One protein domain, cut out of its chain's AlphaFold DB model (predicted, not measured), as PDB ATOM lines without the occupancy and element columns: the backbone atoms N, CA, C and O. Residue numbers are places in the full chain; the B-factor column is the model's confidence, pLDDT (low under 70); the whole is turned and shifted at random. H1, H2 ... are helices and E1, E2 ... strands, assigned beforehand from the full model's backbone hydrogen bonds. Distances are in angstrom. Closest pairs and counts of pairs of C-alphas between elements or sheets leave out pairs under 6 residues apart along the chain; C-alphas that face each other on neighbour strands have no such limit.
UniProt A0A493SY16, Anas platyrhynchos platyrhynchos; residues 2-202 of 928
ATOM      1  N   ARG A   2       3.066  14.198 -16.423       96.19
ATOM      2  CA  ARG A   2       4.343  14.967 -16.518       96.19
ATOM      3  C   ARG A   2       4.220  16.501 -16.629       96.19
ATOM      4  O   ARG A   2       4.933  17.211 -15.937       96.19
ATOM      5  N   CYS A   3       3.301  17.016 -17.452       95.50
ATOM      6  CA  CYS A   3       3.054  18.465 -17.606       95.50
ATOM      7  C   CYS A   3       2.590  19.160 -16.300       95.50
ATOM      8  O   CYS A   3       2.843  20.340 -16.096       95.50
ATOM      9  N   LEU A   4       1.958  18.413 -15.389       96.25
ATOM     10  CA  LEU A   4       1.506  18.859 -14.066       96.25
ATOM     11  C   LEU A   4       2.580  18.661 -12.974       96.25
ATOM     12  O   LEU A   4       2.255  18.638 -11.793       96.25
ATOM     13  N   GLY A   5       3.842  18.420 -13.351       96.69
ATOM     14  CA  GLY A   5       4.954  18.183 -12.419       96.69
ATOM     15  C   GLY A   5       5.018  16.779 -11.800       96.69
ATOM     16  O   GLY A   5       5.995  16.464 -11.130       96.69
ATOM     17  N   ILE A   6       4.028  15.910 -12.038       96.75
ATOM     18  CA  ILE A   6       4.015  14.542 -11.493       96.75
ATOM     19  C   ILE A   6       4.964  13.645 -12.315       96.75
ATOM     20  O   ILE A   6       4.749  13.518 -13.529       96.75
ATOM     21  N   PRO A   7       5.977  12.992 -11.706       97.69
ATOM     22  CA  PRO A   7       6.855  12.062 -12.414       97.69
ATOM     23  C   PRO A   7       6.079  10.819 -12.857       97.69
ATOM     24  O   PRO A   7       5.353  10.219 -12.065       97.69
ATOM     25  N   SER A   8       6.242  10.415 -14.118       97.94
ATOM     26  CA  SER A   8       5.508   9.281 -14.699       97.94
ATOM     27  C   SER A   8       6.294   8.570 -15.788       97.94
ATOM     28  O   SER A   8       7.064   9.210 -16.515       97.94
ATOM     29  N   ARG A   9       6.005   7.283 -15.992       97.56
ATOM     30  CA  ARG A   9       6.457   6.490 -17.146       97.56
ATOM     31  C   ARG A   9       5.299   5.697 -17.767       97.56
ATOM     32  O   ARG A   9       4.197   5.660 -17.223       97.56
ATOM     33  N   VAL A  10       5.525   5.159 -18.962       98.19
ATOM     34  CA  VAL A  10       4.597   4.243 -19.646       98.19
ATOM     35  C   VAL A  10       5.072   2.828 -19.359       98.19
ATOM     36  O   VAL A  10       6.276   2.586 -19.414       98.19
ATOM     37  N   VAL A  11       4.151   1.921 -19.061       97.69
ATOM     38  CA  VAL A  11       4.438   0.495 -18.890       97.69
ATOM     39  C   VAL A  11       3.658  -0.272 -19.944       97.69
ATOM     40  O   VAL A  11       2.456  -0.057 -20.091       97.69
ATOM     41  N   THR A  12       4.347  -1.153 -20.659       96.19
ATOM     42  CA  THR A  12       3.764  -2.113 -21.599       96.19
ATOM     43  C   THR A  12       3.773  -3.491 -20.953       96.19
ATOM     44  O   THR A  12       4.779  -3.892 -20.376       96.19
ATOM     45  N   ASN A  13       2.679  -4.234 -21.076       93.94
ATOM     46  CA  ASN A  13       2.558  -5.619 -20.637       93.94
ATOM     47  C   ASN A  13       2.093  -6.493 -21.806       93.94
ATOM     48  O   ASN A  13       1.214  -6.073 -22.555       93.94
ATOM     49  N   PHE A  14       2.624  -7.706 -21.931       90.44
ATOM     50  CA  PHE A  14       2.225  -8.680 -22.952       90.44
ATOM     51  C   PHE A  14       1.267  -9.744 -22.392       90.44
ATOM     52  O   PHE A  14       1.287 -10.059 -21.199       90.44
ATOM     53  N   CYS A  15       0.416 -10.298 -23.263       89.38
ATOM     54  CA  CYS A  15      -0.634 -11.262 -22.897       89.38
ATOM     55  C   CYS A  15      -1.564 -10.735 -21.781       89.38
ATOM     56  O   CYS A  15      -1.716 -11.356 -20.731       89.38
ATOM     57  N   PHE A  16      -2.187  -9.576 -22.018       90.88
ATOM     58  CA  PHE A  16      -3.094  -8.907 -21.082       90.88
ATOM     59  C   PHE A  16      -4.528  -9.474 -21.203       90.88
ATOM     60  O   PHE A  16      -5.170  -9.314 -22.245       90.88
ATOM     61  N   PRO A  17      -5.056 -10.159 -20.175       90.12
ATOM     62  CA  PRO A  17      -6.338 -10.850 -20.247       90.12
ATOM     63  C   PRO A  17      -7.511  -9.893 -19.995       90.12
ATOM     64  O   PRO A  17      -7.428  -8.971 -19.185       90.12
ATOM     65  N   CYS A  18      -8.643 -10.141 -20.648       86.88
ATOM     66  CA  CYS A  18      -9.915  -9.465 -20.407       86.88
ATOM     67  C   CYS A  18     -11.037 -10.501 -20.265       86.88
ATOM     68  O   CYS A  18     -11.547 -10.981 -21.275       86.88
ATOM     69  N   SER A  19     -11.434 -10.820 -19.030       83.94
ATOM     70  CA  SER A  19     -12.663 -11.570 -18.732       83.94
ATOM     71  C   SER A  19     -13.595 -10.730 -17.865       83.94
ATOM     72  O   SER A  19     -13.143 -10.045 -16.946       83.94
ATOM     73  N   ASN A  20     -14.897 -10.830 -18.139       74.00
ATOM     74  CA  ASN A  20     -15.964 -10.293 -17.292       74.00
ATOM     75  C   ASN A  20     -16.571 -11.372 -16.364       74.00
ATOM     76  O   ASN A  20     -17.402 -11.038 -15.524       74.00
ATOM     77  N   GLU A  21     -16.185 -12.649 -16.514       78.75
ATOM     78  CA  GLU A  21     -16.789 -13.786 -15.793       78.75
ATOM     79  C   GLU A  21     -15.841 -14.412 -14.758       78.75
ATOM     80  O   GLU A  21     -16.283 -14.754 -13.662       78.75
ATOM     81  N   ASN A  22     -14.542 -14.526 -15.061       82.81
ATOM     82  CA  ASN A  22     -13.536 -15.022 -14.119       82.81
ATOM     83  C   ASN A  22     -12.282 -14.125 -14.126       82.81
ATOM     84  O   ASN A  22     -11.482 -14.212 -15.055       82.81
ATOM     85  N   PRO A  23     -12.041 -13.304 -13.086       84.69
ATOM     86  CA  PRO A  23     -10.866 -12.434 -13.050       84.69
ATOM     87  C   PRO A  23      -9.533 -13.200 -13.168       84.69
ATOM     88  O   PRO A  23      -8.627 -12.776 -13.882       84.69
ATOM     89  N   LEU A  24      -9.419 -14.374 -12.536       88.88
ATOM     90  CA  LEU A  24      -8.179 -15.163 -12.492       88.88
ATOM     91  C   LEU A  24      -8.132 -16.293 -13.542       88.88
ATOM     92  O   LEU A  24      -7.308 -17.208 -13.436       88.88
ATOM     93  N   GLY A  25      -8.970 -16.231 -14.584       88.00
ATOM     94  CA  GLY A  25      -8.962 -17.205 -15.678       88.00
ATOM     95  C   GLY A  25      -9.506 -16.656 -16.996       88.00
ATOM     96  O   GLY A  25     -10.668 -16.275 -17.073       88.00
ATOM     97  N   ILE A  26      -8.677 -16.677 -18.039       89.50
ATOM     98  CA  ILE A  26      -9.006 -16.276 -19.407       89.50
ATOM     99  C   ILE A  26      -9.141 -17.520 -20.300       89.50
ATOM    100  O   ILE A  26      -8.244 -18.364 -20.364       89.50
ATOM    101  N   ASN A  27     -10.282 -17.660 -20.971       88.94
ATOM    102  CA  ASN A  27     -10.631 -18.842 -21.757       88.94
ATOM    103  C   ASN A  27     -10.599 -18.524 -23.250       88.94
ATOM    104  O   ASN A  27     -11.296 -17.622 -23.710       88.94
ATOM    105  N   GLU A  28      -9.866 -19.316 -24.026       90.50
ATOM    106  CA  GLU A  28      -9.898 -19.248 -25.486       90.50
ATOM    107  C   GLU A  28     -10.551 -20.513 -26.052       90.50
ATOM    108  O   GLU A  28     -10.310 -21.623 -25.570       90.50
ATOM    109  N   ILE A  29     -11.439 -20.349 -27.035       91.19
ATOM    110  CA  ILE A  29     -12.275 -21.433 -27.558       91.19
ATOM    111  C   ILE A  29     -11.923 -21.679 -29.023       91.19
ATOM    112  O   ILE A  29     -11.826 -20.742 -29.810       91.19
ATOM    113  N   PHE A  30     -11.781 -22.947 -29.389       92.25
ATOM    114  CA  PHE A  30     -11.511 -23.409 -30.747       92.25
ATOM    115  C   PHE A  30     -12.564 -24.427 -31.188       92.25
ATOM    116  O   PHE A  30     -13.163 -25.092 -30.342       92.25
ATOM    117  N   ASP A  31     -12.782 -24.592 -32.491       91.50
ATOM    118  CA  ASP A  31     -13.499 -25.750 -33.045       91.50
ATOM    119  C   ASP A  31     -12.539 -26.849 -33.544       91.50
ATOM    120  O   ASP A  31     -11.319 -26.680 -33.560       91.50
ATOM    121  N   CYS A  32     -13.089 -27.995 -33.956       89.06
ATOM    122  CA  CYS A  32     -12.327 -29.145 -34.457       89.06
ATOM    123  C   CYS A  32     -11.536 -28.895 -35.760       89.06
ATOM    124  O   CYS A  32     -10.740 -29.753 -36.144       89.06
ATOM    125  N   THR A  33     -11.705 -27.747 -36.425       90.38
ATOM    126  CA  THR A  33     -10.862 -27.322 -37.559       90.38
ATOM    127  C   THR A  33      -9.635 -26.520 -37.113       90.38
ATOM    128  O   THR A  33      -8.769 -26.210 -37.928       90.38
ATOM    129  N   GLY A  34      -9.558 -26.166 -35.827       91.06
ATOM    130  CA  GLY A  34      -8.567 -25.244 -35.280       91.06
ATOM    131  C   GLY A  34      -8.980 -23.774 -35.391       91.06
ATOM    132  O   GLY A  34      -8.186 -22.910 -35.017       91.06
ATOM    133  N   LYS A  35     -10.199 -23.462 -35.865       93.69
ATOM    134  CA  LYS A  35     -10.693 -22.081 -35.914       93.69
ATOM    135  C   LYS A  35     -10.922 -21.567 -34.498       93.69
ATOM    136  O   LYS A  35     -11.687 -22.138 -33.724       93.69
ATOM    137  N   ASN A  36     -10.265 -20.461 -34.181       92.94
ATOM    138  CA  ASN A  36     -10.468 -19.663 -32.986       92.94
ATOM    139  C   ASN A  36     -11.846 -18.984 -33.047       92.94
ATOM    140  O   ASN A  36     -12.173 -18.300 -34.024       92.94
ATOM    141  N   LEU A  37     -12.654 -19.196 -32.011       90.56
ATOM    142  CA  LEU A  37     -14.011 -18.680 -31.881       90.56
ATOM    143  C   LEU A  37     -14.001 -17.474 -30.936       90.56
ATOM    144  O   LEU A  37     -13.632 -17.602 -29.769       90.56
ATOM    145  N   CYS A  38     -14.442 -16.315 -31.431       82.19
ATOM    146  CA  CYS A  38     -14.484 -15.078 -30.652       82.19
ATOM    147  C   CYS A  38     -15.377 -15.246 -29.408       82.19
ATOM    148  O   CYS A  38     -16.595 -15.423 -29.519       82.19
ATOM    149  N   GLY A  39     -14.759 -15.242 -28.226       78.75
ATOM    150  CA  GLY A  39     -15.426 -15.437 -26.943       78.75
ATOM    151  C   GLY A  39     -15.921 -14.139 -26.299       78.75
ATOM    152  O   GLY A  39     -15.786 -13.042 -26.839       78.75
ATOM    153  N   LYS A  40     -16.471 -14.274 -25.085       83.19
ATOM    154  CA  LYS A  40     -16.627 -13.142 -24.150       83.19
ATOM    155  C   LYS A  40     -15.259 -12.671 -23.647       83.19
ATOM    156  O   LYS A  40     -14.999 -11.475 -23.560       83.19
ATOM    157  N   ASP A  41     -14.409 -13.648 -23.349       88.38
ATOM    158  CA  ASP A  41     -13.017 -13.499 -22.953       88.38
ATOM    159  C   ASP A  41     -12.153 -13.072 -24.150       88.38
ATOM    160  O   ASP A  41     -12.316 -13.585 -25.260       88.38
ATOM    161  N   LYS A  42     -11.223 -12.135 -23.927       88.44
ATOM    162  CA  LYS A  42     -10.287 -11.610 -24.937       88.44
ATOM    163  C   LYS A  42      -8.869 -11.537 -24.372       88.44
ATOM    164  O   LYS A  42      -8.669 -10.953 -23.310       88.44
ATOM    165  N   LEU A  43      -7.875 -12.072 -25.080       89.88
ATOM    166  CA  LEU A  43      -6.462 -11.998 -24.684       89.88
ATOM    167  C   LEU A  43      -5.714 -10.986 -25.562       89.88
ATOM    168  O   LEU A  43      -5.364 -11.277 -26.706       89.88
ATOM    169  N   TRP A  44      -5.477  -9.787 -25.030       91.12
ATOM    170  CA  TRP A  44      -4.778  -8.721 -25.744       91.12
ATOM    171  C   TRP A  44      -3.283  -9.042 -25.805       91.12
ATOM    172  O   TRP A  44      -2.690  -9.532 -24.841       91.12
ATOM    173  N   ARG A  45      -2.653  -8.783 -26.951       90.25
ATOM    174  CA  ARG A  45      -1.265  -9.202 -27.207       90.25
ATOM    175  C   ARG A  45      -0.265  -8.314 -26.496       90.25
ATOM    176  O   ARG A  45       0.696  -8.825 -25.930       90.25
ATOM    177  N   TYR A  46      -0.584  -7.031 -26.414       91.75
ATOM    178  CA  TYR A  46      -0.026  -6.117 -25.435       91.75
ATOM    179  C   TYR A  46      -1.120  -5.182 -24.905       91.75
ATOM    180  O   TYR A  46      -2.169  -5.013 -25.532       91.75
ATOM    181  N   HIS A  47      -0.851  -4.563 -23.761       93.56
ATOM    182  CA  HIS A  47      -1.588  -3.421 -23.233       93.56
ATOM    183  C   HIS A  47      -0.614  -2.409 -22.622       93.56
ATOM    184  O   HIS A  47       0.465  -2.798 -22.174       93.56
ATOM    185  N   CYS A  48      -0.985  -1.130 -22.604       95.19
ATOM    186  CA  CYS A  48      -0.136  -0.042 -22.122       95.19
ATOM    187  C   CYS A  48      -0.876   0.843 -21.113       95.19
ATOM    188  O   CYS A  48      -1.946   1.363 -21.420       95.19
ATOM    189  N   TRP A  49      -0.261   1.090 -19.957       95.94
ATOM    190  CA  TRP A  49      -0.767   2.001 -18.922       95.94
ATOM    191  C   TRP A  49       0.324   2.978 -18.454       95.94
ATOM    192  O   TRP A  49       1.437   3.014 -18.992       95.94
ATOM    193  N   ASN A  50       0.022   3.805 -17.451       97.62
ATOM    194  CA  ASN A  50       0.989   4.708 -16.835       97.62
ATOM    195  C   ASN A  50       1.337   4.294 -15.405       97.62
ATOM    196  O   ASN A  50       0.469   3.943 -14.614       97.62
ATOM    197  N   GLU A  51       2.604   4.432 -15.036       98.00
ATOM    198  CA  GLU A  51       2.997   4.570 -13.633       98.00
ATOM    199  C   GLU A  51       3.192   6.055 -13.316       98.00
ATOM    200  O   GLU A  51       3.703   6.813 -14.148       98.00
ATOM    201  N   SER A  52       2.811   6.489 -12.116       97.62
ATOM    202  CA  SER A  52       3.128   7.821 -11.583       97.62
ATOM    203  C   SER A  52       3.646   7.744 -10.154       97.62
ATOM    204  O   SER A  52       3.129   6.982  -9.344       97.62
ATOM    205  N   TRP A  53       4.670   8.534  -9.848       97.19
ATOM    206  CA  TRP A  53       5.340   8.534  -8.551       97.19
ATOM    207  C   TRP A  53       4.642   9.488  -7.581       97.19
ATOM    208  O   TRP A  53       4.644  10.704  -7.791       97.19
ATOM    209  N   MET A  54       4.043   8.949  -6.520       94.75
ATOM    210  CA  MET A  54       3.409   9.730  -5.451       94.75
ATOM    211  C   MET A  54       3.291   8.912  -4.158       94.75
ATOM    212  O   MET A  54       3.413   7.689  -4.179       94.75
ATOM    213  N   ALA A  55       3.076   9.593  -3.033       94.00
ATOM    214  CA  ALA A  55       2.870   8.969  -1.725       94.00
ATOM    215  C   ALA A  55       1.373   8.755  -1.454       94.00
ATOM    216  O   ALA A  55       0.580   9.684  -1.633       94.00
ATOM    217  N   ARG A  56       0.990   7.565  -0.986       92.25
ATOM    218  CA  ARG A  56      -0.402   7.205  -0.675       92.25
ATOM    219  C   ARG A  56      -0.710   7.366   0.808       92.25
ATOM    220  O   ARG A  56      -0.729   6.402   1.571       92.25
ATOM    221  N   ARG A  57      -0.957   8.606   1.238       90.94
ATOM    222  CA  ARG A  57      -1.318   8.915   2.638       90.94
ATOM    223  C   ARG A  57      -2.607   8.214   3.087       90.94
ATOM    224  O   ARG A  57      -2.734   7.887   4.259       90.94
ATOM    225  N   ASP A  58      -3.507   7.939   2.146       90.44
ATOM    226  CA  ASP A  58      -4.701   7.098   2.287       90.44
ATOM    227  C   ASP A  58      -4.384   5.635   2.658       90.44
ATOM    228  O   ASP A  58      -5.158   5.003   3.371       90.44
ATOM    229  N   LEU A  59      -3.216   5.125   2.252       87.06
ATOM    230  CA  LEU A  59      -2.692   3.801   2.607       87.06
ATOM    231  C   LEU A  59      -1.691   3.845   3.782       87.06
ATOM    232  O   LEU A  59      -0.942   2.893   3.994       87.06
ATOM    233  N   ASN A  60      -1.610   4.964   4.515       85.88
ATOM    234  CA  ASN A  60      -0.539   5.278   5.477       85.88
ATOM    235  C   ASN A  60       0.889   5.270   4.877       85.88
ATOM    236  O   ASN A  60       1.885   5.251   5.601       85.88
ATOM    237  N   GLN A  61       1.018   5.335   3.551       84.38
ATOM    238  CA  GLN A  61       2.299   5.375   2.854       84.38
ATOM    239  C   GLN A  61       2.829   6.818   2.797       84.38
ATOM    240  O   GLN A  61       2.419   7.627   1.962       84.38
ATOM    241  N   CYS A  62       3.762   7.159   3.690       81.06
ATOM    242  CA  CYS A  62       4.317   8.517   3.776       81.06
ATOM    243  C   CYS A  62       5.344   8.850   2.676       81.06
ATOM    244  O   CYS A  62       5.493  10.019   2.316       81.06
ATOM    245  N   CYS A  63       6.051   7.848   2.146       85.12
ATOM    246  CA  CYS A  63       7.039   8.004   1.074       85.12
ATOM    247  C   CYS A  63       6.403   7.815  -0.310       85.12
ATOM    248  O   CYS A  63       5.428   7.080  -0.451       85.12
ATOM    249  N   GLY A  64       6.975   8.450  -1.336       88.75
ATOM    250  CA  GLY A  64       6.575   8.209  -2.724       88.75
ATOM    251  C   GLY A  64       6.991   6.821  -3.215       88.75
ATOM    252  O   GLY A  64       8.039   6.317  -2.815       88.75
ATOM    253  N   ASP A  65       6.166   6.226  -4.073       95.12
ATOM    254  CA  ASP A  65       6.443   4.986  -4.814       95.12
ATOM    255  C   ASP A  65       5.582   4.970  -6.094       95.12
ATOM    256  O   ASP A  65       4.713   5.836  -6.280       95.12
ATOM    257  N   TRP A  66       5.790   3.996  -6.978       97.38
ATOM    258  CA  TRP A  66       5.030   3.884  -8.222       97.38
ATOM    259  C   TRP A  66       3.569   3.476  -7.986       97.38
ATOM    260  O   TRP A  66       3.259   2.467  -7.346       97.38
ATOM    261  N   GLN A  67       2.662   4.270  -8.555       96.19
ATOM    262  CA  GLN A  67       1.225   4.024  -8.608       96.19
ATOM    263  C   GLN A  67       0.814   3.735 -10.052       96.19
ATOM    264  O   GLN A  67       1.053   4.553 -10.944       96.19
ATOM    265  N   CYS A  68       0.182   2.590 -10.276       96.00
ATOM    266  CA  CYS A  68      -0.414   2.204 -11.545       96.00
ATOM    267  C   CYS A  68      -1.681   3.031 -11.811       96.00
ATOM    268  O   CYS A  68      -2.530   3.178 -10.932       96.00
ATOM    269  N   LEU A  69      -1.796   3.563 -13.024       95.31
ATOM    270  CA  LEU A  69      -2.902   4.373 -13.525       95.31
ATOM    271  C   LEU A  69      -3.200   3.938 -14.961       95.31
ATOM    272  O   LEU A  69      -2.388   4.175 -15.860       95.31
ATOM    273  N   ASP A  70      -4.362   3.330 -15.183       94.44
ATOM    274  CA  ASP A  70      -4.820   2.969 -16.523       94.44
ATOM    275  C   ASP A  70      -5.972   3.893 -16.953       94.44
ATOM    276  O   ASP A  70      -7.091   3.751 -16.451       94.44
ATOM    277  N   PRO A  71      -5.729   4.859 -17.861       93.38
ATOM    278  CA  PRO A  71      -6.774   5.721 -18.409       93.38
ATOM    279  C   PRO A  71      -7.632   5.015 -19.470       93.38
ATOM    280  O   PRO A  71      -8.532   5.641 -20.032       93.38
ATOM    281  N   THR A  72      -7.348   3.749 -19.788       91.12
ATOM    282  CA  THR A  72      -8.120   2.962 -20.749       91.12
ATOM    283  C   THR A  72      -9.469   2.589 -20.133       91.12
ATOM    284  O   THR A  72      -9.495   1.958 -19.075       91.12
ATOM    285  N   PRO A  73     -10.602   2.940 -20.767       87.44
ATOM    286  CA  PRO A  73     -11.927   2.643 -20.235       87.44
ATOM    287  C   PRO A  73     -12.277   1.167 -20.493       87.44
ATOM    288  O   PRO A  73     -12.930   0.816 -21.478       87.44
ATOM    289  N   LEU A  74     -11.805   0.279 -19.618       80.25
ATOM    290  CA  LEU A  74     -12.022  -1.166 -19.719       80.25
ATOM    291  C   LEU A  74     -13.428  -1.540 -19.240       80.25
ATOM    292  O   LEU A  74     -13.938  -0.981 -18.272       80.25
ATOM    293  N   GLU A  75     -14.057  -2.515 -19.897       72.06
ATOM    294  CA  GLU A  75     -15.284  -3.118 -19.372       72.06
ATOM    295  C   GLU A  75     -15.016  -3.832 -18.039       72.06
ATOM    296  O   GLU A  75     -14.031  -4.559 -17.875       72.06
ATOM    297  N   THR A  76     -15.938  -3.627 -17.102       66.75
ATOM    298  CA  THR A  76     -16.073  -4.364 -15.846       66.75
ATOM    299  C   THR A  76     -17.521  -4.842 -15.717       66.75
ATOM    300  O   THR A  76     -18.424  -4.304 -16.364       66.75
ATOM    301  N   GLY A  77     -17.795  -5.762 -14.788       62.56
ATOM    302  CA  GLY A  77     -19.166  -6.176 -14.447       62.56
ATOM    303  C   GLY A  77     -20.080  -5.063 -13.892       62.56
ATOM    304  O   GLY A  77     -21.234  -5.336 -13.571       62.56
ATOM    305  N   ARG A  78     -19.588  -3.821 -13.753       64.62
ATOM    306  CA  ARG A  78     -20.352  -2.630 -13.329       64.62
ATOM    307  C   ARG A  78     -20.428  -1.534 -14.405       64.62
ATOM    308  O   ARG A  78     -20.947  -0.458 -14.124       64.62
ATOM    309  N   GLY A  79     -19.934  -1.798 -15.617       72.38
ATOM    310  CA  GLY A  79     -19.790  -0.817 -16.698       72.38
ATOM    311  C   GLY A  79     -18.324  -0.553 -17.051       72.38
ATOM    312  O   GLY A  79     -17.421  -1.198 -16.523       72.38
ATOM    313  N   SER A  80     -18.081   0.381 -17.969       77.75
ATOM    314  CA  SER A  80     -16.721   0.749 -18.381       77.75
ATOM    315  C   SER A  80     -16.082   1.724 -17.382       77.75
ATOM    316  O   SER A  80     -16.728   2.689 -16.974       77.75
ATOM    317  N   SER A  81     -14.831   1.471 -16.985       79.19
ATOM    318  CA  SER A  81     -14.077   2.300 -16.038       79.19
ATOM    319  C   SER A  81     -12.585   2.338 -16.371       79.19
ATOM    320  O   SER A  81     -12.006   1.345 -16.807       79.19
ATOM    321  N   CYS A  82     -11.954   3.479 -16.098       87.12
ATOM    322  CA  CYS A  82     -10.502   3.574 -15.912       87.12
ATOM    323  C   CYS A  82     -10.105   2.899 -14.580       87.12
ATOM    324  O   CYS A  82     -10.983   2.622 -13.759       87.12
ATOM    325  N   SER A  83      -8.813   2.646 -14.343       88.62
ATOM    326  CA  SER A  83      -8.329   1.992 -13.111       88.62
ATOM    327  C   SER A  83      -7.241   2.780 -12.368       88.62
ATOM    328  O   SER A  83      -6.322   3.329 -12.987       88.62
ATOM    329  N   GLY A  84      -7.304   2.754 -11.034       90.50
ATOM    330  CA  GLY A  84      -6.275   3.281 -10.128       90.50
ATOM    331  C   GLY A  84      -6.557   4.685  -9.552       90.50
ATOM    332  O   GLY A  84      -7.610   5.265  -9.816       90.50
ATOM    333  N   PRO A  85      -5.627   5.263  -8.759       93.75
ATOM    334  CA  PRO A  85      -4.259   4.796  -8.515       93.75
ATOM    335  C   PRO A  85      -4.190   3.505  -7.694       93.75
ATOM    336  O   PRO A  85      -4.765   3.418  -6.613       93.75
ATOM    337  N   THR A  86      -3.425   2.535  -8.188       94.50
ATOM    338  CA  THR A  86      -3.128   1.273  -7.492       94.50
ATOM    339  C   THR A  86      -1.648   1.232  -7.119       94.50
ATOM    340  O   THR A  86      -0.805   1.362  -8.009       94.50
ATOM    341  N   TRP A  87      -1.277   1.021  -5.856       94.75
ATOM    342  CA  TRP A  87       0.144   0.920  -5.495       94.75
ATOM    343  C   TRP A  87       0.753  -0.369  -6.064       94.75
ATOM    344  O   TRP A  87       0.263  -1.476  -5.826       94.75
ATOM    345  N   VAL A  88       1.850  -0.241  -6.819       95.81
ATOM    346  CA  VAL A  88       2.496  -1.373  -7.514       95.81
ATOM    347  C   VAL A  88       2.965  -2.457  -6.533       95.81
ATOM    348  O   VAL A  88       2.893  -3.649  -6.835       95.81
ATOM    349  N   ARG A  89       3.336  -2.072  -5.305       94.06
ATOM    350  CA  ARG A  89       3.688  -3.019  -4.239       94.06
ATOM    351  C   ARG A  89       2.493  -3.834  -3.746       94.06
ATOM    352  O   ARG A  89       2.641  -5.036  -3.563       94.06
ATOM    353  N   SER A  90       1.319  -3.223  -3.580       94.12
ATOM    354  CA  SER A  90       0.091  -3.934  -3.192       94.12
ATOM    355  C   SER A  90      -0.274  -5.009  -4.215       94.12
ATOM    356  O   SER A  90      -0.674  -6.107  -3.836       94.12
ATOM    357  N   ILE A  91      -0.059  -4.729  -5.509       94.88
ATOM    358  CA  ILE A  91      -0.210  -5.714  -6.588       94.88
ATOM    359  C   ILE A  91       0.796  -6.863  -6.409       94.88
ATOM    360  O   ILE A  91       0.394  -8.023  -6.390       94.88
ATOM    361  N   ARG A  92       2.085  -6.566  -6.207       95.25
ATOM    362  CA  ARG A  92       3.127  -7.591  -5.997       95.25
ATOM    363  C   ARG A  92       2.880  -8.476  -4.773       95.25
ATOM    364  O   ARG A  92       3.186  -9.666  -4.812       95.25
ATOM    365  N   GLU A  93       2.351  -7.900  -3.699       94.81
ATOM    366  CA  GLU A  93       2.043  -8.610  -2.457       94.81
ATOM    367  C   GLU A  93       0.668  -9.297  -2.468       94.81
ATOM    368  O   GLU A  93       0.444 -10.205  -1.677       94.81
ATOM    369  N   GLY A  94      -0.258  -8.912  -3.349       93.75
ATOM    370  CA  GLY A  94      -1.646  -9.384  -3.287       93.75
ATOM    371  C   GLY A  94      -2.452  -8.786  -2.121       93.75
ATOM    372  O   GLY A  94      -3.469  -9.355  -1.728       93.75
ATOM    373  N   GLU A  95      -2.025  -7.637  -1.590       92.69
ATOM    374  CA  GLU A  95      -2.674  -6.896  -0.493       92.69
ATOM    375  C   GLU A  95      -3.700  -5.898  -1.060       92.69
ATOM    376  O   GLU A  95      -3.485  -4.689  -1.114       92.69
ATOM    377  N   LEU A  96      -4.812  -6.424  -1.579       89.88
ATOM    378  CA  LEU A  96      -5.728  -5.699  -2.477       89.88
ATOM    379  C   LEU A  96      -6.959  -5.101  -1.764       89.88
ATOM    380  O   LEU A  96      -7.985  -4.843  -2.399       89.88
ATOM    381  N   ASP A  97      -6.898  -4.941  -0.440       82.38
ATOM    382  CA  ASP A  97      -8.040  -4.520   0.383       82.38
ATOM    383  C   ASP A  97      -8.297  -3.007   0.367       82.38
ATOM    384  O   ASP A  97      -9.458  -2.596   0.330       82.38
ATOM    385  N   LEU A  98      -7.228  -2.203   0.381       78.88
ATOM    386  CA  LEU A  98      -7.274  -0.741   0.535       78.88
ATOM    387  C   LEU A  98      -7.055   0.032  -0.779       78.88
ATOM    388  O   LEU A  98      -7.275   1.239  -0.832       78.88
ATOM    389  N   ASP A  99      -6.597  -0.646  -1.833       81.56
ATOM    390  CA  ASP A  99      -6.168  -0.024  -3.087       81.56
ATOM    391  C   ASP A  99      -7.284   0.065  -4.139       81.56
ATOM    392  O   ASP A  99      -8.029  -0.897  -4.360       81.56
ATOM    393  N   PHE A 100      -7.349   1.190  -4.862       85.44
ATOM    394  CA  PHE A 100      -8.257   1.339  -6.002       85.44
ATOM    395  C   PHE A 100      -7.882   0.323  -7.084       85.44
ATOM    396  O   PHE A 100      -6.719   0.219  -7.472       85.44
ATOM    397  N   ASP A 101      -8.865  -0.453  -7.547       87.19
ATOM    398  CA  ASP A 101      -8.728  -1.442  -8.627       87.19
ATOM    399  C   ASP A 101      -7.631  -2.507  -8.446       87.19
ATOM    400  O   ASP A 101      -7.300  -3.220  -9.395       87.19
ATOM    401  N   GLY A 102      -7.109  -2.703  -7.226       89.56
ATOM    402  CA  GLY A 102      -6.052  -3.687  -6.957       89.56
ATOM    403  C   GLY A 102      -6.411  -5.099  -7.425       89.56
ATOM    404  O   GLY A 102      -5.610  -5.769  -8.071       89.56
ATOM    405  N   HIS A 103      -7.657  -5.514  -7.184       88.56
ATOM    406  CA  HIS A 103      -8.220  -6.781  -7.656       88.56
ATOM    407  C   HIS A 103      -8.280  -6.889  -9.190       88.56
ATOM    408  O   HIS A 103      -8.015  -7.966  -9.726       88.56
ATOM    409  N   HIS A 104      -8.562  -5.792  -9.903       87.81
ATOM    410  CA  HIS A 104      -8.483  -5.753 -11.362       87.81
ATOM    411  C   HIS A 104      -7.027  -5.900 -11.817       87.81
ATOM    412  O   HIS A 104      -6.713  -6.869 -12.506       87.81
ATOM    413  N   MET A 105      -6.120  -5.011 -11.397       90.25
ATOM    414  CA  MET A 105      -4.729  -5.023 -11.872       90.25
ATOM    415  C   MET A 105      -3.975  -6.310 -11.519       90.25
ATOM    416  O   MET A 105      -3.261  -6.839 -12.371       90.25
ATOM    417  N   PHE A 106      -4.176  -6.868 -10.320       93.00
ATOM    418  CA  PHE A 106      -3.619  -8.175  -9.953       93.00
ATOM    419  C   PHE A 106      -4.087  -9.274 -10.907       93.00
ATOM    420  O   PHE A 106      -3.274 -10.068 -11.383       93.00
ATOM    421  N   SER A 107      -5.386  -9.291 -11.219       90.62
ATOM    422  CA  SER A 107      -5.970 -10.263 -12.143       90.62
ATOM    423  C   SER A 107      -5.339 -10.162 -13.530       90.62
ATOM    424  O   SER A 107      -4.879 -11.166 -14.060       90.62
ATOM    425  N   ARG A 108      -5.177  -8.945 -14.073       90.06
ATOM    426  CA  ARG A 108      -4.555  -8.709 -15.395       90.06
ATOM    427  C   ARG A 108      -3.092  -9.169 -15.520       90.06
ATOM    428  O   ARG A 108      -2.548  -9.206 -16.624       90.06
ATOM    429  N   LEU A 109      -2.449  -9.508 -14.406       91.50
ATOM    430  CA  LEU A 109      -1.068  -9.987 -14.333       91.50
ATOM    431  C   LEU A 109      -0.972 -11.472 -13.956       91.50
ATOM    432  O   LEU A 109       0.068 -12.090 -14.177       91.50
ATOM    433  N   ASN A 110      -2.053 -12.033 -13.407       90.94
ATOM    434  CA  ASN A 110      -2.121 -13.365 -12.818       90.94
ATOM    435  C   ASN A 110      -3.471 -14.044 -13.156       90.94
ATOM    436  O   ASN A 110      -4.151 -14.542 -12.262       90.94
ATOM    437  N   SER A 111      -3.876 -14.077 -14.433       89.56
ATOM    438  CA  SER A 111      -4.944 -14.974 -14.915       89.56
ATOM    439  C   SER A 111      -4.348 -16.262 -15.495       89.56
ATOM    440  O   SER A 111      -3.358 -16.215 -16.226       89.56
ATOM    441  N   ASN A 112      -4.991 -17.401 -15.226       87.75
ATOM    442  CA  ASN A 112      -4.709 -18.670 -15.908       87.75
ATOM    443  C   ASN A 112      -5.264 -18.629 -17.333       87.75
ATOM    444  O   ASN A 112      -6.372 -18.140 -17.530       87.75
ATOM    445  N   TYR A 113      -4.560 -19.190 -18.312       87.56
ATOM    446  CA  TYR A 113      -4.991 -19.231 -19.712       87.56
ATOM    447  C   TYR A 113      -5.383 -20.651 -20.105       87.56
ATOM    448  O   TYR A 113      -4.565 -21.570 -20.034       87.56
ATOM    449  N   VAL A 114      -6.641 -20.842 -20.501       87.69
ATOM    450  CA  VAL A 114      -7.202 -22.174 -20.749       87.69
ATOM    451  C   VAL A 114      -7.763 -22.267 -22.163       87.69
ATOM    452  O   VAL A 114      -8.704 -21.557 -22.520       87.69
ATOM    453  N   GLY A 115      -7.198 -23.176 -22.954       89.50
ATOM    454  CA  GLY A 115      -7.689 -23.517 -24.283       89.50
ATOM    455  C   GLY A 115      -8.777 -24.582 -24.212       89.50
ATOM    456  O   GLY A 115      -8.598 -25.621 -23.567       89.50
ATOM    457  N   TRP A 116      -9.885 -24.366 -24.918       89.62
ATOM    458  CA  TRP A 116     -11.024 -25.282 -24.971       89.62
ATOM    459  C   TRP A 116     -11.413 -25.627 -26.409       89.62
ATOM    460  O   TRP A 116     -11.804 -24.750 -27.174       89.62
ATOM    461  N   LEU A 117     -11.414 -26.914 -26.754       90.00
ATOM    462  CA  LEU A 117     -12.008 -27.408 -27.991       90.00
ATOM    463  C   LEU A 117     -13.518 -27.610 -27.817       90.00
ATOM    464  O   LEU A 117     -13.952 -28.402 -26.978       90.00
ATOM    465  N   SER A 118     -14.313 -26.926 -28.633       88.81
ATOM    466  CA  SER A 118     -15.757 -27.102 -28.761       88.81
ATOM    467  C   SER A 118     -16.064 -28.257 -29.719       88.81
ATOM    468  O   SER A 118     -15.689 -28.227 -30.891       88.81
ATOM    469  N   GLN A 119     -16.757 -29.278 -29.221       80.25
ATOM    470  CA  GLN A 119     -17.236 -30.437 -29.975       80.25
ATOM    471  C   GLN A 119     -18.771 -30.387 -30.033       80.25
ATOM    472  O   GLN A 119     -19.447 -30.418 -28.999       80.25
ATOM    473  N   ASN A 120     -19.317 -30.306 -31.251       67.50
ATOM    474  CA  ASN A 120     -20.756 -30.328 -31.554       67.50
ATOM    475  C   ASN A 120     -21.597 -29.364 -30.686       67.50
ATOM    476  O   ASN A 120     -22.663 -29.723 -30.193       67.50
ATOM    477  N   ASN A 121     -21.087 -28.143 -30.479       60.78
ATOM    478  CA  ASN A 121     -21.693 -27.017 -29.745       60.78
ATOM    479  C   ASN A 121     -22.083 -27.237 -28.266       60.78
ATOM    480  O   ASN A 121     -22.446 -26.267 -27.604       60.78
ATOM    481  N   ALA A 122     -21.976 -28.454 -27.724       66.12
ATOM    482  CA  ALA A 122     -22.377 -28.774 -26.349       66.12
ATOM    483  C   ALA A 122     -21.225 -29.258 -25.452       66.12
ATOM    484  O   ALA A 122     -21.220 -28.976 -24.255       66.12
ATOM    485  N   LYS A 123     -20.233 -29.972 -26.002       79.94
ATOM    486  CA  LYS A 123     -19.120 -30.540 -25.226       79.94
ATOM    487  C   LYS A 123     -17.869 -29.679 -25.391       79.94
ATOM    488  O   LYS A 123     -17.440 -29.433 -26.512       79.94
ATOM    489  N   LYS A 124     -17.247 -29.265 -24.283       84.69
ATOM    490  CA  LYS A 124     -15.934 -28.600 -24.285       84.69
ATOM    491  C   LYS A 124     -14.865 -29.523 -23.703       84.69
ATOM    492  O   LYS A 124     -15.033 -30.033 -22.598       84.69
ATOM    493  N   THR A 125     -13.766 -29.702 -24.426       85.50
ATOM    494  CA  THR A 125     -12.596 -30.496 -24.015       85.50
ATOM    495  C   THR A 125     -11.410 -29.555 -23.797       85.50
ATOM    496  O   THR A 125     -11.132 -28.717 -24.648       85.50
ATOM    497  N   LYS A 126     -10.710 -29.655 -22.662       84.94
ATOM    498  CA  LYS A 126      -9.590 -28.760 -22.316       84.94
ATOM    499  C   LYS A 126      -8.316 -29.174 -23.066       84.94
ATOM    500  O   LYS A 126      -7.840 -30.285 -22.847       84.94
ATOM    501  N   VAL A 127      -7.766 -28.310 -23.920       83.88
ATOM    502  CA  VAL A 127      -6.620 -28.629 -24.807       83.88
ATOM    503  C   VAL A 127      -5.285 -28.042 -24.357       83.88
ATOM    504  O   VAL A 127      -4.249 -28.619 -24.660       83.88
ATOM    505  N   PHE A 128      -5.290 -26.959 -23.579       82.75
ATOM    506  CA  PHE A 128      -4.121 -26.494 -22.825       82.75
ATOM    507  C   PHE A 128      -4.557 -25.730 -21.571       82.75
ATOM    508  O   PHE A 128      -5.704 -25.293 -21.462       82.75
ATOM    509  N   CYS A 129      -3.646 -25.592 -20.608       80.50
ATOM    510  CA  CYS A 129      -3.826 -24.762 -19.420       80.50
ATOM    511  C   CYS A 129      -2.471 -24.185 -19.000       80.50
ATOM    512  O   CYS A 129      -1.772 -24.762 -18.159       80.50
ATOM    513  N   ASP A 130      -2.108 -23.044 -19.574       77.81
ATOM    514  CA  ASP A 130      -0.922 -22.307 -19.160       77.81
ATOM    515  C   ASP A 130      -1.262 -21.545 -17.885       77.81
ATOM    516  O   ASP A 130      -2.095 -20.638 -17.888       77.81
ATOM    517  N   THR A 131      -0.636 -21.926 -16.769       65.44
ATOM    518  CA  THR A 131      -0.974 -21.298 -15.483       65.44
ATOM    519  C   THR A 131      -0.669 -19.801 -15.467       65.44
ATOM    520  O   THR A 131      -1.553 -19.059 -15.081       65.44
ATOM    521  N   TRP A 132       0.493 -19.325 -15.945       66.88
ATOM    522  CA  TRP A 132       0.837 -17.887 -15.901       66.88
ATOM    523  C   TRP A 132       1.546 -17.347 -17.170       66.88
ATOM    524  O   TRP A 132       2.730 -16.999 -17.107       66.88
ATOM    525  N   PRO A 133       0.859 -17.238 -18.326       68.19
ATOM    526  CA  PRO A 133       1.376 -16.528 -19.503       68.19
ATOM    527  C   PRO A 133       1.206 -15.005 -19.407       68.19
ATOM    528  O   PRO A 133       1.902 -14.256 -20.086       68.19
ATOM    529  N   CYS A 134       0.289 -14.526 -18.563       81.12
ATOM    530  CA  CYS A 134       0.061 -13.100 -18.355       81.12
ATOM    531  C   CYS A 134       1.227 -12.454 -17.592       81.12
ATOM    532  O   CYS A 134       1.848 -13.065 -16.712       81.12
ATOM    533  N   GLY A 135       1.523 -11.188 -17.898       79.56
ATOM    534  CA  GLY A 135       2.458 -10.410 -17.086       79.56
ATOM    535  C   GLY A 135       3.911 -10.880 -17.151       79.56
ATOM    536  O   GLY A 135       4.613 -10.703 -16.163       79.56
ATOM    537  N   GLN A 136       4.343 -11.593 -18.198       80.06
ATOM    538  CA  GLN A 136       5.686 -12.202 -18.239       80.06
ATOM    539  C   GLN A 136       6.818 -11.204 -18.505       80.06
ATOM    540  O   GLN A 136       7.905 -11.398 -17.973       80.06
ATOM    541  N   HIS A 137       6.544 -10.145 -19.270       85.75
ATOM    542  CA  HIS A 137       7.479  -9.056 -19.550       85.75
ATOM    543  C   HIS A 137       6.739  -7.726 -19.415       85.75
ATOM    544  O   HIS A 137       6.014  -7.309 -20.319       85.75
ATOM    545  N   LEU A 138       6.861  -7.088 -18.253       94.69
ATOM    546  CA  LEU A 138       6.421  -5.714 -18.055       94.69
ATOM    547  C   LEU A 138       7.592  -4.798 -18.353       94.69
ATOM    548  O   LEU A 138       8.606  -4.828 -17.663       94.69
ATOM    549  N   SER A 139       7.421  -3.967 -19.366       96.31
ATOM    550  CA  SER A 139       8.504  -3.221 -19.988       96.31
ATOM    551  C   SER A 139       8.259  -1.726 -19.879       96.31
ATOM    552  O   SER A 139       7.157  -1.238 -20.139       96.31
ATOM    553  N   THR A 140       9.302  -0.972 -19.556       97.62
ATOM    554  CA  THR A 140       9.302   0.490 -19.653       97.62
ATOM    555  C   THR A 140      10.575   0.986 -20.336       97.62
ATOM    556  O   THR A 140      11.426   0.200 -20.747       97.62
ATOM    557  N   LYS A 141      10.684   2.300 -20.530       96.38
ATOM    558  CA  LYS A 141      11.849   2.938 -21.144       96.38
ATOM    559  C   LYS A 141      12.852   3.310 -20.057       96.38
ATOM    560  O   LYS A 141      12.510   4.114 -19.187       96.38
ATOM    561  N   SER A 142      14.077   2.806 -20.176       95.75
ATOM    562  CA  SER A 142      15.185   3.105 -19.269       95.75
ATOM    563  C   SER A 142      15.420   4.610 -19.086       95.75
ATOM    564  O   SER A 142      15.230   5.432 -19.993       95.75
ATOM    565  N   VAL A 143      15.886   4.988 -17.896       95.06
ATOM    566  CA  VAL A 143      16.302   6.366 -17.607       95.06
ATOM    567  C   VAL A 143      17.547   6.704 -18.437       95.06
ATOM    568  O   VAL A 143      18.543   5.992 -18.400       95.06
ATOM    569  N   GLY A 144      17.493   7.795 -19.204       90.06
ATOM    570  CA  GLY A 144      18.624   8.303 -19.993       90.06
ATOM    571  C   GLY A 144      18.910   7.597 -21.329       90.06
ATOM    572  O   GLY A 144      19.531   8.215 -22.189       90.06
ATOM    573  N   SER A 145      18.427   6.369 -21.558       89.81
ATOM    574  CA  SER A 145      18.638   5.619 -22.812       89.81
ATOM    575  C   SER A 145      17.323   5.181 -23.470       89.81
ATOM    576  O   SER A 145      16.261   5.214 -22.851       89.81
ATOM    577  N   GLU A 146      17.358   4.784 -24.744       87.12
ATOM    578  CA  GLU A 146      16.190   4.212 -25.445       87.12
ATOM    579  C   GLU A 146      16.024   2.698 -25.202       87.12
ATOM    580  O   GLU A 146      15.178   2.071 -25.834       87.12
ATOM    581  N   GLN A 147      16.816   2.106 -24.301       92.06
ATOM    582  CA  GLN A 147      16.727   0.685 -23.959       92.06
ATOM    583  C   GLN A 147      15.456   0.364 -23.159       92.06
ATOM    584  O   GLN A 147      14.825   1.237 -22.552       92.06
ATOM    585  N   LEU A 148      15.109  -0.921 -23.161       94.31
ATOM    586  CA  LEU A 148      14.001  -1.492 -22.410       94.31
ATOM    587  C   LEU A 148      14.451  -1.839 -20.982       94.31
ATOM    588  O   LEU A 148      15.455  -2.521 -20.787       94.31
ATOM    589  N   GLU A 149      13.681  -1.388 -19.995       96.12
ATOM    590  CA  GLU A 149      13.789  -1.753 -18.580       96.12
ATOM    591  C   GLU A 149      12.683  -2.776 -18.272       96.12
ATOM    592  O   GLU A 149      11.499  -2.442 -18.376       96.12
ATOM    593  N   ASP A 150      13.043  -4.018 -17.923       95.38
ATOM    594  CA  ASP A 150      12.078  -5.017 -17.440       95.38
ATOM    595  C   ASP A 150      11.786  -4.759 -15.953       95.38
ATOM    596  O   ASP A 150      12.675  -4.802 -15.099       95.38
ATOM    597  N   ILE A 151      10.523  -4.463 -15.653       97.00
ATOM    598  CA  ILE A 151      10.009  -4.141 -14.318       97.00
ATOM    599  C   ILE A 151       9.043  -5.212 -13.795       97.00
ATOM    600  O   ILE A 151       8.329  -4.978 -12.817       97.00
ATOM    601  N   THR A 152       9.021  -6.404 -14.402       95.12
ATOM    602  CA  THR A 152       8.155  -7.529 -13.998       95.12
ATOM    603  C   THR A 152       8.327  -7.869 -12.519       95.12
ATOM    604  O   THR A 152       7.339  -8.046 -11.803       95.12
ATOM    605  N   GLY A 153       9.572  -7.860 -12.029       95.25
ATOM    606  CA  GLY A 153       9.908  -8.092 -10.621       95.25
ATOM    607  C   GLY A 153       9.359  -7.043  -9.642       95.25
ATOM    608  O   GLY A 153       9.307  -7.307  -8.442       95.25
ATOM    609  N   SER A 154       8.923  -5.872 -10.118       96.19
ATOM    610  CA  SER A 154       8.236  -4.855  -9.304       96.19
ATOM    611  C   SER A 154       6.755  -5.174  -9.105       96.19
ATOM    612  O   SER A 154       6.202  -4.819  -8.068       96.19
ATOM    613  N   TYR A 155       6.138  -5.869 -10.064       95.62
ATOM    614  CA  TYR A 155       4.705  -6.183 -10.107       95.62
ATOM    615  C   TYR A 155       4.357  -7.606  -9.661       95.62
ATOM    616  O   TYR A 155       3.233  -7.840  -9.222       95.62
ATOM    617  N   LYS A 156       5.282  -8.566  -9.782       92.88
ATOM    618  CA  LYS A 156       5.095  -9.938  -9.296       92.88
ATOM    619  C   LYS A 156       6.403 -10.574  -8.837       92.88
ATOM    620  O   LYS A 156       7.493 -10.166  -9.225       92.88
ATOM    621  N   TYR A 157       6.281 -11.582  -7.982       93.12
ATOM    622  CA  TYR A 157       7.397 -12.436  -7.582       93.12
ATOM    623  C   TYR A 157       7.737 -13.472  -8.662       93.12
ATOM    624  O   TYR A 157       6.899 -13.808  -9.499       93.12
ATOM    625  N   GLU A 158       8.960 -14.003  -8.609       89.06
ATOM    626  CA  GLU A 158       9.446 -15.052  -9.512       89.06
ATOM    627  C   GLU A 158       8.513 -16.270  -9.537       89.06
ATOM    628  O   GLU A 158       8.001 -16.714  -8.500       89.06
ATOM    629  N   LEU A 159       8.309 -16.818 -10.735       82.38
ATOM    630  CA  LEU A 159       7.378 -17.910 -10.992       82.38
ATOM    631  C   LEU A 159       7.710 -19.145 -10.141       82.38
ATOM    632  O   LEU A 159       8.806 -19.692 -10.205       82.38
ATOM    633  N   GLY A 160       6.735 -19.603  -9.355       82.38
ATOM    634  CA  GLY A 160       6.859 -20.799  -8.514       82.38
ATOM    635  C   GLY A 160       7.494 -20.561  -7.140       82.38
ATOM    636  O   GLY A 160       7.395 -21.448  -6.287       82.38
ATOM    637  N   SER A 161       8.065 -19.376  -6.891       90.56
ATOM    638  CA  SER A 161       8.595 -18.989  -5.577       90.56
ATOM    639  C   SER A 161       7.520 -19.027  -4.481       90.56
ATOM    640  O   SER A 161       6.327 -18.850  -4.742       90.56
ATOM    641  N   VAL A 162       7.940 -19.224  -3.227       93.31
ATOM    642  CA  VAL A 162       7.024 -19.258  -2.068       93.31
ATOM    643  C   VAL A 162       6.225 -17.951  -1.972       93.31
ATOM    644  O   VAL A 162       4.999 -17.992  -1.926       93.31
ATOM    645  N   LYS A 163       6.901 -16.800  -2.105       94.62
ATOM    646  CA  LYS A 163       6.272 -15.470  -2.088       94.62
ATOM    647  C   LYS A 163       5.259 -15.251  -3.215       94.62
ATOM    648  O   LYS A 163       4.230 -14.624  -2.987       94.62
ATOM    649  N   SER A 164       5.510 -15.791  -4.414       91.62
ATOM    650  CA  SER A 164       4.540 -15.762  -5.522       91.62
ATOM    651  C   SER A 164       3.246 -16.487  -5.146       91.62
ATOM    652  O   SER A 164       2.160 -15.944  -5.350       91.62
ATOM    653  N   LYS A 165       3.345 -17.663  -4.513       91.56
ATOM    654  CA  LYS A 165       2.172 -18.404  -4.027       91.56
ATOM    655  C   LYS A 165       1.467 -17.675  -2.884       91.56
ATOM    656  O   LYS A 165       0.249 -17.558  -2.911       91.56
ATOM    657  N   GLU A 166       2.205 -17.144  -1.911       94.31
ATOM    658  CA  GLU A 166       1.650 -16.394  -0.772       94.31
ATOM    659  C   GLU A 166       0.887 -15.137  -1.212       94.31
ATOM    660  O   GLU A 166      -0.230 -14.900  -0.747       94.31
ATOM    661  N   ALA A 167       1.447 -14.363  -2.147       94.50
ATOM    662  CA  ALA A 167       0.759 -13.233  -2.769       94.50
ATOM    663  C   ALA A 167      -0.495 -13.677  -3.537       94.50
ATOM    664  O   ALA A 167      -1.564 -13.086  -3.378       94.50
ATOM    665  N   TYR A 168      -0.404 -14.772  -4.299       93.25
ATOM    666  CA  TYR A 168      -1.557 -15.318  -5.008       93.25
ATOM    667  C   TYR A 168      -2.665 -15.800  -4.059       93.25
ATOM    668  O   TYR A 168      -3.827 -15.481  -4.288       93.25
ATOM    669  N   TYR A 169      -2.354 -16.498  -2.960       93.62
ATOM    670  CA  TYR A 169      -3.372 -16.919  -1.987       93.62
ATOM    671  C   TYR A 169      -4.019 -15.725  -1.263       93.62
ATOM    672  O   TYR A 169      -5.212 -15.793  -0.966       93.62
ATOM    673  N   ARG A 170      -3.277 -14.643  -0.974       93.44
ATOM    674  CA  ARG A 170      -3.848 -13.392  -0.432       93.44
ATOM    675  C   ARG A 170      -4.851 -12.789  -1.420       93.44
ATOM    676  O   ARG A 170      -6.035 -12.670  -1.099       93.44
ATOM    677  N   ALA A 171      -4.413 -12.545  -2.653       93.69
ATOM    678  CA  ALA A 171      -5.255 -11.987  -3.707       93.69
ATOM    679  C   ALA A 171      -6.477 -12.867  -4.038       93.69
ATOM    680  O   ALA A 171      -7.585 -12.352  -4.163       93.69
ATOM    681  N   TYR A 172      -6.314 -14.191  -4.126       92.75
ATOM    682  CA  TYR A 172      -7.388 -15.130  -4.476       92.75
ATOM    683  C   TYR A 172      -8.553 -15.083  -3.476       92.75
ATOM    684  O   TYR A 172      -9.712 -15.038  -3.889       92.75
ATOM    685  N   ARG A 173      -8.261 -15.014  -2.167       91.44
ATOM    686  CA  ARG A 173      -9.284 -14.864  -1.110       91.44
ATOM    687  C   ARG A 173     -10.071 -13.559  -1.226       91.44
ATOM    688  O   ARG A 173     -11.259 -13.537  -0.912       91.44
ATOM    689  N   ARG A 174      -9.416 -12.481  -1.674       89.94
ATOM    690  CA  ARG A 174     -10.034 -11.164  -1.888       89.94
ATOM    691  C   ARG A 174     -10.851 -11.106  -3.181       89.94
ATOM    692  O   ARG A 174     -11.930 -10.521  -3.192       89.94
ATOM    693  N   ILE A 175     -10.349 -11.719  -4.253       90.06
ATOM    694  CA  ILE A 175     -10.967 -11.732  -5.589       90.06
ATOM    695  C   ILE A 175     -12.166 -12.688  -5.656       90.06
ATOM    696  O   ILE A 175     -13.145 -12.396  -6.342       90.06
ATOM    697  N   HIS A 176     -12.138 -13.794  -4.905       89.12
ATOM    698  CA  HIS A 176     -13.246 -14.743  -4.798       89.12
ATOM    699  C   HIS A 176     -13.760 -14.815  -3.345       89.12
ATOM    700  O   HIS A 176     -13.311 -15.673  -2.583       89.12
ATOM    701  N   PRO A 177     -14.740 -13.976  -2.940       82.31
ATOM    702  CA  PRO A 177     -15.188 -13.872  -1.544       82.31
ATOM    703  C   PRO A 177     -15.648 -15.182  -0.887       82.31
ATOM    704  O   PRO A 177     -15.516 -15.329   0.324       82.31
ATOM    705  N   GLY A 178     -16.130 -16.161  -1.663       86.69
ATOM    706  CA  GLY A 178     -16.469 -17.502  -1.160       86.69
ATOM    707  C   GLY A 178     -15.273 -18.307  -0.624       86.69
ATOM    708  O   GLY A 178     -15.471 -19.298   0.072       86.69
ATOM    709  N   TYR A 179     -14.043 -17.869  -0.906       87.69
ATOM    710  CA  TYR A 179     -12.798 -18.473  -0.432       87.69
ATOM    711  C   TYR A 179     -12.131 -17.673   0.697       87.69
ATOM    712  O   TYR A 179     -11.012 -18.006   1.074       87.69
ATOM    713  N   CYS A 180     -12.786 -16.659   1.279       86.00
ATOM    714  CA  CYS A 180     -12.208 -15.799   2.324       86.00
ATOM    715  C   CYS A 180     -11.542 -16.575   3.483       86.00
ATOM    716  O   CYS A 180     -10.448 -16.219   3.910       86.00
ATOM    717  N   ASN A 181     -12.151 -17.685   3.911       88.94
ATOM    718  CA  ASN A 181     -11.656 -18.569   4.974       88.94
ATOM    719  C   ASN A 181     -11.019 -19.872   4.441       88.94
ATOM    720  O   ASN A 181     -10.803 -20.818   5.199       88.94
ATOM    721  N   ALA A 182     -10.742 -19.971   3.138       89.69
ATOM    722  CA  ALA A 182     -10.168 -21.173   2.541       89.69
ATOM    723  C   ALA A 182      -8.687 -21.340   2.917       89.69
ATOM    724  O   ALA A 182      -7.893 -20.398   2.852       89.69
ATOM    725  N   SER A 183      -8.290 -22.568   3.254       92.69
ATOM    726  CA  SER A 183      -6.885 -22.957   3.400       92.69
ATOM    727  C   SER A 183      -6.162 -22.940   2.047       92.69
ATOM    728  O   SER A 183      -6.782 -23.135   1.000       92.69
ATOM    729  N   ASN A 184      -4.833 -22.763   2.055       92.81
ATOM    730  CA  ASN A 184      -4.031 -22.793   0.821       92.81
ATOM    731  C   ASN A 184      -4.264 -24.103   0.044       92.81
ATOM    732  O   ASN A 184      -4.514 -24.061  -1.152       92.81
ATOM    733  N   CYS A 185      -4.339 -25.247   0.738       91.31
ATOM    734  CA  CYS A 185      -4.581 -26.555   0.122       91.31
ATOM    735  C   CYS A 185      -5.989 -26.746  -0.483       91.31
ATOM    736  O   CYS A 185      -6.186 -27.671  -1.272       91.31
ATOM    737  N   HIS A 186      -6.968 -25.896  -0.145       89.94
ATOM    738  CA  HIS A 186      -8.249 -25.837  -0.856       89.94
ATOM    739  C   HIS A 186      -8.081 -25.070  -2.175       89.94
ATOM    740  O   HIS A 186      -8.463 -25.575  -3.226       89.94
ATOM    741  N   ILE A 187      -7.416 -23.909  -2.140       89.69
ATOM    742  CA  ILE A 187      -7.110 -23.111  -3.340       89.69
ATOM    743  C   ILE A 187      -6.217 -23.910  -4.309       89.69
ATOM    744  O   ILE A 187      -6.485 -23.947  -5.505       89.69
ATOM    745  N   ASP A 188      -5.212 -24.632  -3.803       89.19
ATOM    746  CA  ASP A 188      -4.351 -25.514  -4.605       89.19
ATOM    747  C   ASP A 188      -5.128 -26.649  -5.284       89.19
ATOM    748  O   ASP A 188      -4.758 -27.066  -6.383       89.19
ATOM    749  N   ARG A 189      -6.203 -27.158  -4.662       88.38
ATOM    750  CA  ARG A 189      -7.062 -28.194  -5.257       88.38
ATOM    751  C   ARG A 189      -7.836 -27.643  -6.452       88.38
ATOM    752  O   ARG A 189      -7.835 -28.276  -7.505       88.38
ATOM    753  N   GLU A 190      -8.410 -26.451  -6.312       84.75
ATOM    754  CA  GLU A 190      -9.099 -25.756  -7.403       84.75
ATOM    755  C   GLU A 190      -8.132 -25.406  -8.542       84.75
ATOM    756  O   GLU A 190      -8.371 -25.762  -9.693       84.75
ATOM    757  N   LEU A 191      -6.968 -24.826  -8.235       82.88
ATOM    758  CA  LEU A 191      -5.923 -24.559  -9.233       82.88
ATOM    759  C   LEU A 191      -5.394 -25.841  -9.904       82.88
ATOM    760  O   LEU A 191      -4.995 -25.815 -11.068       82.88
ATOM    761  N   SER A 192      -5.399 -26.976  -9.201       81.38
ATOM    762  CA  SER A 192      -5.029 -28.272  -9.781       81.38
ATOM    763  C   SER A 192      -6.120 -28.839 -10.694       81.38
ATOM    764  O   SER A 192      -5.779 -29.472 -11.690       81.38
ATOM    765  N   SER A 193      -7.405 -28.563 -10.433       78.38
ATOM    766  CA  SER A 193      -8.519 -28.942 -11.324       78.38
ATOM    767  C   SER A 193      -8.525 -28.139 -12.640       78.38
ATOM    768  O   SER A 193      -9.031 -28.601 -13.672       78.38
ATOM    769  N   LEU A 194      -7.899 -26.953 -12.647       72.00
ATOM    770  CA  LEU A 194      -7.660 -26.183 -13.871       72.00
ATOM    771  C   LEU A 194      -6.654 -26.870 -14.804       72.00
ATOM    772  O   LEU A 194      -6.838 -26.797 -16.020       72.00
ATOM    773  N   LYS A 195      -5.678 -27.622 -14.288       71.69
ATOM    774  CA  LYS A 195      -4.745 -28.400 -15.121       71.69
ATOM    775  C   LYS A 195      -5.459 -29.580 -15.797       71.69
ATOM    776  O   LYS A 195      -6.462 -30.082 -15.297       71.69
ATOM    777  N   ASN A 196      -4.962 -30.019 -16.955       65.19
ATOM    778  CA  ASN A 196      -5.429 -31.250 -17.602       65.19
ATOM    779  C   ASN A 196      -4.347 -32.342 -17.472       65.19
ATOM    780  O   ASN A 196      -3.294 -32.178 -18.090       65.19
ATOM    781  N   PRO A 197      -4.578 -33.441 -16.725       58.53
ATOM    782  CA  PRO A 197      -3.601 -34.527 -16.608       58.53
ATOM    783  C   PRO A 197      -3.358 -35.257 -17.940       58.53
ATOM    784  O   PRO A 197      -2.260 -35.735 -18.187       58.53
ATOM    785  N   PHE A 198      -4.331 -35.284 -18.857       57.25
ATOM    786  CA  PHE A 198      -4.177 -35.989 -20.136       57.25
ATOM    787  C   PHE A 198      -3.153 -35.344 -21.089       57.25
ATOM    788  O   PHE A 198      -2.766 -35.962 -22.076       57.25
ATOM    789  N   LEU A 199      -2.698 -34.113 -20.815       59.34
ATOM    790  CA  LEU A 199      -1.728 -33.419 -21.669       59.34
ATOM    791  C   LEU A 199      -0.283 -33.846 -21.390       59.34
ATOM    792  O   LEU A 199       0.461 -34.062 -22.346       59.34
ATOM    793  N   SER A 200       0.103 -34.032 -20.120       56.91
ATOM    794  CA  SER A 200       1.428 -34.567 -19.763       56.91
ATOM    795  C   SER A 200       1.623 -35.996 -20.265       56.91
ATOM    796  O   SER A 200       2.723 -36.374 -20.664       56.91
ATOM    797  N   ASP A 201       0.538 -36.766 -20.289       64.50
ATOM    798  CA  ASP A 201       0.575 -38.211 -20.503       64.50
ATOM    799  C   ASP A 201       0.391 -38.584 -21.990       64.50
ATOM    800  O   ASP A 201       0.667 -39.716 -22.398       64.50
ATOM    801  N   SER A 202      -0.010 -37.619 -22.829       72.19
ATOM    802  CA  SER A 202      -0.236 -37.753 -24.282       72.19
ATOM    803  C   SER A 202       0.936 -38.369 -25.061       72.19
ATOM    804  O   SER A 202       0.757 -39.011 -26.102       72.19
TER     805      SER A 202
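AT A GLANCE: This is residues 2 to 202 of the 928 residues of a protein of Anas platyrhynchos platyrhynchos (UniProt A0A493SY16). A long, strongly twisted sheet of six strands, E5 E4 E3 E1 E8 E9, makes one end and curls round the short helix H2, with H1 and H3 on the same face; a small twisted sheet, E2 E6 E7, makes the other end. H4 crosses H1 and H2, and H5 reaches from near H4 back to the small sheet. The printed part has 201 residues, with six named helices and nine named strands in the order E1 E2 E3 E4 E5 H1 H2 E6 E7 E8 E9 H3 H4 H5 H6 along the chain; the large sheet is antiparallel, the small one mixed, and the class is mixed, helices and strands. It is compact, with a radius of gyration of the C-alphas of 18.1 A and spans of 58 by 39 by 34 A.

IN THESE COORDINATES: Find C-alpha 8 at (5.508, 9.281, -14.699), where E1, residues 8 to 18, begins; it runs 24.9 A and bends by 86 degrees at residue 15. Next come E2, 25 to 31, and E3, 42 to 55, 33.7 A long with a bend of 80 degrees at residue 45. E4, 64 to 76, is 29.0 A long and bends by 82 degrees at residue 73; E5 is 79 to 87. Then read H1, 88 to 93, H2, 102 to 107, E6, 112 to 119, E7, 123 to 130, E8, 138 to 141, E9, 148 to 150, and H3, 152 to 155. H4, 162 to 175, spans 19.8 A, H5, 184 to 194, spans 15.5 A, and H6, 197 to 201, ends at C-alpha 201, (0.575, -38.211, -20.503).

HOW THE PARTS SIT: In the large sheet look for N 11 and O 49, 2.9 A, between E1 and E3; N 52 and O 67, 2.9 A, in the hairpin E3 and E4; and N 81 and O 74, 2.9 A, in the hairpin E4 and E5. E3 E4 E5 is a meander, each strand the antiparallel neighbour of the one before. E8 is the antiparallel neighbour of E1, with N 12 and O 139 within hydrogen-bond range at 2.9 A, and forms a hairpin with E9, with N 140 and O 149 within hydrogen-bond range at 2.9 A. H1, the hub, touches H2 at Ile 91 and Phe 106, C-alphas 5.4 A apart, H3 at Arg 92 and Tyr 155, 4.6 A, and H4 at Glu 93 and Ala 167, 4.8 A. H4 and H5 are close but not clearly touching, about perpendicular at 83 degrees, with the C-alphas of Tyr 169 and Asn 184 closest at 6.5 A. In the small sheet look for N 28 and O 114, within hydrogen-bond range at 2.9 A, between the parallel neighbours E2 and E6, and for N 117 and O 125, within hydrogen-bond range at 2.8 A, in the hairpin E6 and E7. H5 only grazes this sheet with residues 191 to 194, and H6 with 198 to 199. Every O i to N i+4 pair is within hydrogen-bond range in H1, H2, H4 and H5; H6 has 0 of 1, with 1 of 2 O i to N i+3 pairs, and H3 is too short for an i+4 pair.

THE WHOLE: The C-alphas farthest apart, of Cys 62 and Asn 120, are 58.2 A apart. The printed part has no cut and no long link. Its mean pLDDT is 87.6; look for values under 70 at residues 76 to 78, 120 to 122, 131 to 133 and 196 to 201.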